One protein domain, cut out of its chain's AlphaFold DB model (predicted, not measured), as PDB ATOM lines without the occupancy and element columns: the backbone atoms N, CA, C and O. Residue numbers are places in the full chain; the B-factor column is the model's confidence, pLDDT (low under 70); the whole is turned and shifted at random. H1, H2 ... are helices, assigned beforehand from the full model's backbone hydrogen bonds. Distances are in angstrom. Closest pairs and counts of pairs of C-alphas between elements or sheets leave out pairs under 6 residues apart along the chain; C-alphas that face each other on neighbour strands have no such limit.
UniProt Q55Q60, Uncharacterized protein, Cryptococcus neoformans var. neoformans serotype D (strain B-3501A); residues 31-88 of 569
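This is residues 31 to 88 of the 569 residues of an uncharacterized protein of Cryptococcus neoformans var. neoformans serotype D (strain B-3501A) (UniProt Q55Q60). Three helices are linked by much loop: H3 runs along one side of the domain, and H1 and H2 both reach the same side of it with their last residues, Ser 41 and Cys 57. The link from H2 to H3, residues 58 to 68, swings out in a wide loop, and residues 81 to 88 turn off from the end of H3 as a tail. The printed part has 58 residues, with the named helices H1, H2 and H3 in that order and no named strand; the class is all helix, though under half of the residues, 28, are in named elements. The whole is compact, with a radius of gyration of the C-alphas of 10.8 A, and rounded, spanning 30 by 23 by 20 A.

Find C-alpha 32 at (15.772, 13.166, -37.786); from there H1, residues 32 to 41, runs 14.1 A. Next comes H2, residues 52 to 57, 8.9 A long. H3, residues 69 to 80, runs 16.8 A and ends at C-alpha 80, (32.818, 29.675, -34.111).

Look first at Ser 41 and Ser 75, the closest C-alphas of H1 and H3 at 4.9 A. These helices touch, H3 with residues 74 to 79 alone, and run the same way at a steep tilt of 69 degrees, only just short of about perpendicular. H2 and H3 touch, H3 with residues 70 to 71 alone; the closest C-alphas, of Cys 57 and Cys 71, are 5.2 A apart, and the lines are about perpendicular at 82 degrees. H1 and H2 are close but not clearly touching, with the C-alphas of Tyr 39 and Cys 57 closest at 7.1 A. In H1, H2 and H3 every O i to N i+4 pair is within hydrogen-bond range.

The two C-alphas farthest apart, those of Ser 63 and Met 81, are 30.4 A apart. The printed part has no cut; the link H1 to H2 is short and H2 to H3 long. Mean pLDDT of the printed part is 82.4; look for values under 70 at residue 80 and residues 82 to 88.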
ATOM      1  N   SER A  31      12.425  16.105 -35.736       83.00
ATOM      2  CA  SER A  31      12.735  15.401 -36.982       83.00
ATOM      3  C   SER A  31      14.152  14.812 -36.945       83.00
ATOM      4  O   SER A  31      15.060  15.401 -36.349       83.00
ATOM      5  N   PRO A  32      14.413  13.690 -37.645       80.94
ATOM      6  CA  PRO A  32      15.772  13.166 -37.786       80.94
ATOM      7  C   PRO A  32      16.760  14.158 -38.422       80.94
ATOM      8  O   PRO A  32      17.968  13.991 -38.266       80.94
ATOM      9  N   TYR A  33      16.261  15.170 -39.144       82.38
ATOM     10  CA  TYR A  33      17.072  16.224 -39.749       82.38
ATOM     11  C   TYR A  33      17.433  17.314 -38.732       82.38
ATOM     12  O   TYR A  33      18.609  17.651 -38.612       82.38
ATOM     13  N   ASP A  34      16.463  17.794 -37.949       83.81
ATOM     14  CA  ASP A  34      16.676  18.828 -36.925       83.81
ATOM     15  C   ASP A  34      17.542  18.298 -35.780       83.81
ATOM     16  O   ASP A  34      18.500  18.957 -35.373       83.81
ATOM     17  N   TYR A  35      17.297  17.054 -35.349       87.56
ATOM     18  CA  TYR A  35      18.162  16.344 -34.407       87.56
ATOM     19  C   TYR A  35      19.605  16.255 -34.926       87.56
ATOM     20  O   TYR A  35      20.545  16.562 -34.191       87.56
ATOM     21  N   TYR A  36      19.806  15.868 -36.193       86.56
ATOM     22  CA  TYR A  36      21.151  15.777 -36.771       86.56
ATOM     23  C   TYR A  36      21.814  17.154 -36.897       86.56
ATOM     24  O   TYR A  36      22.994  17.296 -36.571       86.56
ATOM     25  N   PHE A  37      21.058  18.179 -37.303       85.50
ATOM     26  CA  PHE A  37      21.533  19.557 -37.355       85.50
ATOM     27  C   PHE A  37      21.986  20.019 -35.964       85.50
ATOM     28  O   PHE A  37      23.146  20.391 -35.810       85.50
ATOM     29  N   ARG A  38      21.146  19.875 -34.931       87.31
ATOM     30  CA  ARG A  38      21.462  20.220 -33.534       87.31
ATOM     31  C   ARG A  38      22.659  19.448 -32.978       87.31
ATOM     32  O   ARG A  38      23.535  20.065 -32.366       87.31
ATOM     33  N   TYR A  39      22.709  18.132 -33.192       88.50
ATOM     34  CA  TYR A  39      23.826  17.267 -32.793       88.50
ATOM     35  C   TYR A  39      25.148  17.789 -33.375       88.50
ATOM     36  O   TYR A  39      26.170  17.863 -32.692       88.50
ATOM     37  N   CYS A  40      25.121  18.205 -34.637       88.25
ATOM     38  CA  CYS A  40      26.286  18.724 -35.335       88.25
ATOM     39  C   CYS A  40      26.637  20.165 -34.949       88.25
ATOM     40  O   CYS A  40      27.811  20.442 -34.709       88.25
ATOM     41  N   SER A  41      25.652  21.056 -34.802       85.94
ATOM     42  CA  SER A  41      25.857  22.418 -34.298       85.94
ATOM     43  C   SER A  41      26.465  22.408 -32.899       85.94
ATOM     44  O   SER A  41      27.413  23.140 -32.658       85.94
ATOM     45  N   SER A  42      25.987  21.540 -32.001       87.06
ATOM     46  CA  SER A  42      26.490  21.405 -30.621       87.06
ATOM     47  C   SER A  42      27.800  20.607 -30.513       87.06
ATOM     48  O   SER A  42      28.219  20.271 -29.409       87.06
ATOM     49  N   GLY A  43      28.437  20.260 -31.640       89.12
ATOM     50  CA  GLY A  43      29.736  19.579 -31.674       89.12
ATOM     51  C   GLY A  43      29.745  18.151 -31.123       89.12
ATOM     52  O   GLY A  43      30.813  17.631 -30.802       89.12
ATOM     53  N   CYS A  44      28.592  17.483 -31.037       89.19
ATOM     54  CA  CYS A  44      28.405  16.212 -30.326       89.19
ATOM     55  C   CYS A  44      29.235  15.024 -30.837       89.19
ATOM     56  O   CYS A  44      29.358  14.017 -30.143       89.19
ATOM     57  N   GLY A  45      29.837  15.120 -32.026       86.25
ATOM     58  CA  GLY A  45      30.853  14.163 -32.485       86.25
ATOM     59  C   GLY A  45      32.165  14.208 -31.683       86.25
ATOM     60  O   GLY A  45      32.901  13.226 -31.689       86.25
ATOM     61  N   ASN A  46      32.433  15.321 -30.990       84.75
ATOM     62  CA  ASN A  46      33.637  15.562 -30.192       84.75
ATOM     63  C   ASN A  46      33.394  15.451 -28.673       84.75
ATOM     64  O   ASN A  46      34.354  15.268 -27.926       84.75
ATOM     65  N   LEU A  47      32.142  15.554 -28.206       87.19
ATOM     66  CA  LEU A  47      31.808  15.377 -26.789       87.19
ATOM     67  C   LEU A  47      31.933  13.902 -26.382       87.19
ATOM     68  O   LEU A  47      31.440  12.996 -27.059       87.19
ATOM     69  N   ALA A  48      32.547  13.652 -25.226       88.38
ATOM     70  CA  ALA A  48      32.557  12.325 -24.626       88.38
ATOM     71  C   ALA A  48      31.155  11.964 -24.108       88.38
ATOM     72  O   ALA A  48      30.488  12.783 -23.488       88.38
ATOM     73  N   LYS A  49      30.729  10.702 -24.252       87.12
ATOM     74  CA  LYS A  49      29.427  10.223 -23.727       87.12
ATOM     75  C   LYS A  49      29.305  10.247 -22.195       87.12
ATOM     76  O   LYS A  49      28.236   9.978 -21.662       87.12
ATOM     77  N   THR A  50      30.407  10.512 -21.498       90.56
ATOM     78  CA  THR A  50      30.487  10.713 -20.046       90.56
ATOM     79  C   THR A  50      30.373  12.183 -19.640       90.56
ATOM     80  O   THR A  50      30.317  12.472 -18.450       90.56
ATOM     81  N   ASP A  51      30.369  13.111 -20.598       89.44
ATOM     82  CA  ASP A  51      30.096  14.524 -20.357       89.44
ATOM     83  C   ASP A  51      28.599  14.700 -20.052       89.44
ATOM     84  O   ASP A  51      27.747  14.199 -20.791       89.44
ATOM     85  N   GLY A  52      28.258  15.420 -18.978       88.25
ATOM     86  CA  GLY A  52      26.861  15.704 -18.634       88.25
ATOM     87  C   GLY A  52      26.120  16.437 -19.757       88.25
ATOM     88  O   GLY A  52      24.937  16.187 -19.996       88.25
ATOM     89  N   ASN A  53      26.839  17.262 -20.521       88.56
ATOM     90  CA  ASN A  53      26.301  17.988 -21.664       88.56
ATOM     91  C   ASN A  53      25.976  17.070 -22.850       88.56
ATOM     92  O   ASN A  53      25.115  17.416 -23.656       88.56
ATOM     93  N   PHE A  54      26.590  15.883 -22.957       90.56
ATOM     94  CA  PHE A  54      26.247  14.936 -24.019       90.56
ATOM     95  C   PHE A  54      24.788  14.477 -23.888       90.56
ATOM     96  O   PHE A  54      24.029  14.533 -24.852       90.56
ATOM     97  N   ASN A  55      24.353  14.091 -22.688       87.31
ATOM     98  CA  ASN A  55      22.967  13.661 -22.484       87.31
ATOM     99  C   ASN A  55      21.970  14.822 -22.637       87.31
ATOM    100  O   ASN A  55      20.883  14.607 -23.163       87.31
ATOM    101  N   SER A  56      22.348  16.042 -22.242       88.31
ATOM    102  CA  SER A  56      21.488  17.230 -22.366       88.31
ATOM    103  C   SER A  56      21.382  17.782 -23.792       88.31
ATOM    104  O   SER A  56      20.346  18.339 -24.135       88.31
ATOM    105  N   CYS A  57      22.431  17.663 -24.613       89.62
ATOM    106  CA  CYS A  57      22.542  18.381 -25.893       89.62
ATOM    107  C   CYS A  57      22.661  17.478 -27.126       89.62
ATOM    108  O   CYS A  57      22.389  17.937 -28.237       89.62
ATOM    109  N   CYS A  58      23.046  16.214 -26.942       90.94
ATOM    110  CA  CYS A  58      23.348  15.262 -28.016       90.94
ATOM    111  C   CYS A  58      22.369  14.083 -28.086       90.94
ATOM    112  O   CYS A  58      22.487  13.249 -28.982       90.94
ATOM    113  N   MET A  59      21.401  14.009 -27.171       90.56
ATOM    114  CA  MET A  59      20.248  13.114 -27.275       90.56
ATOM    115  C   MET A  59      19.075  13.828 -27.969       90.56
ATOM    116  O   MET A  59      18.949  15.049 -27.822       90.56
ATOM    117  N   PRO A  60      18.221  13.107 -28.721       88.12
ATOM    118  CA  PRO A  60      16.966  13.655 -29.235       88.12
ATOM    119  C   PRO A  60      16.062  14.097 -28.077       88.12
ATOM    120  O   PRO A  60      16.007  13.422 -27.045       88.12
ATOM    121  N   TYR A  61      15.390  15.235 -28.233       85.25
ATOM    122  CA  TYR A  61      14.500  15.758 -27.195       85.25
ATOM    123  C   TYR A  61      13.190  14.976 -27.154       85.25
ATOM    124  O   TYR A  61      12.750  14.444 -28.168       85.25
ATOM    125  N   THR A  62      12.547  14.904 -25.989       83.56
ATOM    126  CA  THR A  62      11.162  14.415 -25.902       83.56
ATOM    127  C   THR A  62      10.173  15.552 -26.136       83.56
ATOM    128  O   THR A  62      10.497  16.717 -25.901       83.56
ATOM    129  N   SER A  63       8.937  15.201 -26.507       76.81
ATOM    130  CA  SER A  63       7.794  16.124 -26.607       76.81
ATOM    131  C   SER A  63       7.806  17.226 -25.534       76.81
ATOM    132  O   SER A  63       7.884  16.938 -24.339       76.81
ATOM    133  N   GLY A  64       7.743  18.488 -25.970       75.75
ATOM    134  CA  GLY A  64       7.656  19.664 -25.099       75.75
ATOM    135  C   GLY A  64       8.959  20.131 -24.433       75.75
ATOM    136  O   GLY A  64       8.935  21.163 -23.766       75.75
ATOM    137  N   GLN A  65      10.094  19.442 -24.600       81.38
ATOM    138  CA  GLN A  65      11.376  19.940 -24.081       81.38
ATOM    139  C   GLN A  65      11.906  21.114 -24.913       81.38
ATOM    140  O   GLN A  65      12.040  21.028 -26.134       81.38
ATOM    141  N   SER A  66      12.267  22.204 -24.236       82.88
ATOM    142  CA  SER A  66      13.031  23.305 -24.819       82.88
ATOM    143  C   SER A  66      14.534  23.004 -24.792       82.88
ATOM    144  O   SER A  66      15.044  22.378 -23.864       82.88
ATOM    145  N   THR A  67      15.258  23.481 -25.809       84.88
ATOM    146  CA  THR A  67      16.725  23.389 -25.897       84.88
ATOM    147  C   THR A  67      17.382  24.011 -24.656       84.88
ATOM    148  O   THR A  67      17.249  25.224 -24.464       84.88
ATOM    149  N   PRO A  68      18.123  23.252 -23.822       87.69
ATOM    150  CA  PRO A  68      18.794  23.818 -22.656       87.69
ATOM    151  C   PRO A  68      19.826  24.873 -23.067       87.69
ATOM    152  O   PRO A  68      20.576  24.679 -24.024       87.69
ATOM    153  N   ALA A  69      19.923  25.973 -22.313       88.19
ATOM    154  CA  ALA A  69      20.790  27.110 -22.657       88.19
ATOM    155  C   ALA A  69      22.275  26.730 -22.836       88.19
ATOM    156  O   ALA A  69      22.975  27.323 -23.657       88.19
ATOM    157  N   VAL A  70      22.744  25.697 -22.127       88.88
ATOM    158  CA  VAL A  70      24.103  25.147 -22.270       88.88
ATOM    159  C   VAL A  70      24.341  24.578 -23.674       88.88
ATOM    160  O   VAL A  70      25.423  24.734 -24.230       88.88
ATOM    161  N   CYS A  71      23.316  23.991 -24.294       88.25
ATOM    162  CA  CYS A  71      23.376  23.466 -25.656       88.25
ATOM    163  C   CYS A  71      23.431  24.594 -26.690       88.25
ATOM    164  O   CYS A  71      24.167  24.498 -27.669       88.25
ATOM    165  N   THR A  72      22.733  25.706 -26.434       87.88
ATOM    166  CA  THR A  72      22.857  26.933 -27.233       87.88
ATOM    167  C   THR A  72      24.276  27.503 -27.143       87.88
ATOM    168  O   THR A  72      24.876  27.791 -28.178       87.88
ATOM    169  N   ALA A  73      24.855  27.588 -25.940       87.69
ATOM    170  CA  ALA A  73      26.235  28.043 -25.732       87.69
ATOM    171  C   ALA A  73      27.275  27.116 -26.396       87.69
ATOM    172  O   ALA A  73      28.190  27.584 -27.073       87.69
ATOM    173  N   LEU A  74      27.107  25.795 -26.281       85.94
ATOM    174  CA  LEU A  74      27.924  24.825 -27.014       85.94
ATOM    175  C   LEU A  74      27.800  25.037 -28.526       85.94
ATOM    176  O   LEU A  74      28.820  25.114 -29.209       85.94
ATOM    177  N   SER A  75      26.580  25.219 -29.039       85.44
ATOM    178  CA  SER A  75      26.355  25.430 -30.470       85.44
ATOM    179  C   SER A  75      27.009  26.702 -31.016       85.44
ATOM    180  O   SER A  75      27.546  26.676 -32.122       85.44
ATOM    181  N   SER A  76      27.055  27.791 -30.236       84.81
ATOM    182  CA  SER A  76      27.753  29.014 -30.649       84.81
ATOM    183  C   SER A  76      29.275  28.827 -30.649       84.81
ATOM    184  O   SER A  76      29.940  29.268 -31.587       84.81
ATOM    185  N   SER A  77      29.825  28.102 -29.666       83.94
ATOM    186  CA  SER A  77      31.261  27.789 -29.616       83.94
ATOM    187  C   SER A  77      31.719  26.901 -30.782       83.94
ATOM    188  O   SER A  77      32.689  27.238 -31.461       83.94
ATOM    189  N   TYR A  78      30.989  25.832 -31.108       80.00
ATOM    190  CA  TYR A  78      31.327  24.951 -32.233       80.00
ATOM    191  C   TYR A  78      31.055  25.577 -33.610       80.00
ATOM    192  O   TYR A  78      31.823  25.343 -34.547       80.00
ATOM    193  N   ALA A  79      30.048  26.450 -33.734       73.88
ATOM    194  CA  ALA A  79      29.882  27.293 -34.919       73.88
ATOM    195  C   ALA A  79      31.089  28.229 -35.125       73.88
ATOM    196  O   ALA A  79      31.596  28.330 -36.244       73.88
ATOM    197  N   ALA A  80      31.610  28.845 -34.055       68.31
ATOM    198  CA  ALA A  80      32.818  29.675 -34.111       68.31
ATOM    199  C   ALA A  80      34.091  28.868 -34.445       68.31
ATOM    200  O   ALA A  80      34.985  29.381 -35.114       68.31
ATOM    201  N   MET A  81      34.159  27.590 -34.050       70.50
ATOM    202  CA  MET A  81      35.229  26.661 -34.455       70.50
ATOM    203  C   MET A  81      35.084  26.140 -35.899       70.50
ATOM    204  O   MET A  81      35.955  25.411 -36.374       70.50
ATOM    205  N   GLY A  82      33.999  26.480 -36.606       65.44
ATOM    206  CA  GLY A  82      33.766  26.074 -37.997       65.44
ATOM    207  C   GLY A  82      33.577  24.565 -38.199       65.44
ATOM    208  O   GLY A  82      33.729  24.076 -39.322       65.44
ATOM    209  N   THR A  83      33.266  23.807 -37.140       61.47
ATOM    210  CA  THR A  83      33.183  22.340 -37.196       61.47
ATOM    211  C   THR A  83      31.911  21.882 -37.903       61.47
ATOM    212  O   THR A  83      30.896  21.589 -37.273       61.47
ATOM    213  N   THR A  84      31.962  21.788 -39.230       59.84
ATOM    214  CA  THR A  84      30.902  21.142 -40.004       59.84
ATOM    215  C   THR A  84      30.982  19.626 -39.839       59.84
ATOM    216  O   THR A  84      31.994  18.996 -40.147       59.84
ATOM    217  N   CYS A  85      29.887  19.004 -39.395       68.88
ATOM    218  CA  CYS A  85      29.692  17.584 -39.660       68.88
ATOM    219  C   CYS A  85      29.702  17.359 -41.171       68.88
ATOM    220  O   CYS A  85      28.901  17.949 -41.900       68.88
ATOM    221  N   THR A  86      30.529  16.432 -41.642       60.12
ATOM    222  CA  THR A  86      30.304  15.824 -42.948       60.12
ATOM    223  C   THR A  86      29.030  14.992 -42.876       60.12
ATOM    224  O   THR A  86      29.005  13.916 -42.277       60.12
ATOM    225  N   TRP A  87      27.958  15.487 -43.505       58.66
ATOM    226  CA  TRP A  87      26.742  14.708 -43.718       58.66
ATOM    227  C   TRP A  87      27.076  13.536 -44.645       58.66
ATOM    228  O   TRP A  87      27.080  13.658 -45.870       58.66
ATOM    229  N   GLY A  88      27.431  12.394 -44.053       50.81
ATOM    230  CA  GLY A  88      27.580  11.145 -44.783       50.81
ATOM    231  C   GLY A  88      26.230  10.803 -45.397       50.81
ATOM    232  O   GLY A  88      25.294  10.548 -44.645       50.81
TER     233      GLY A  88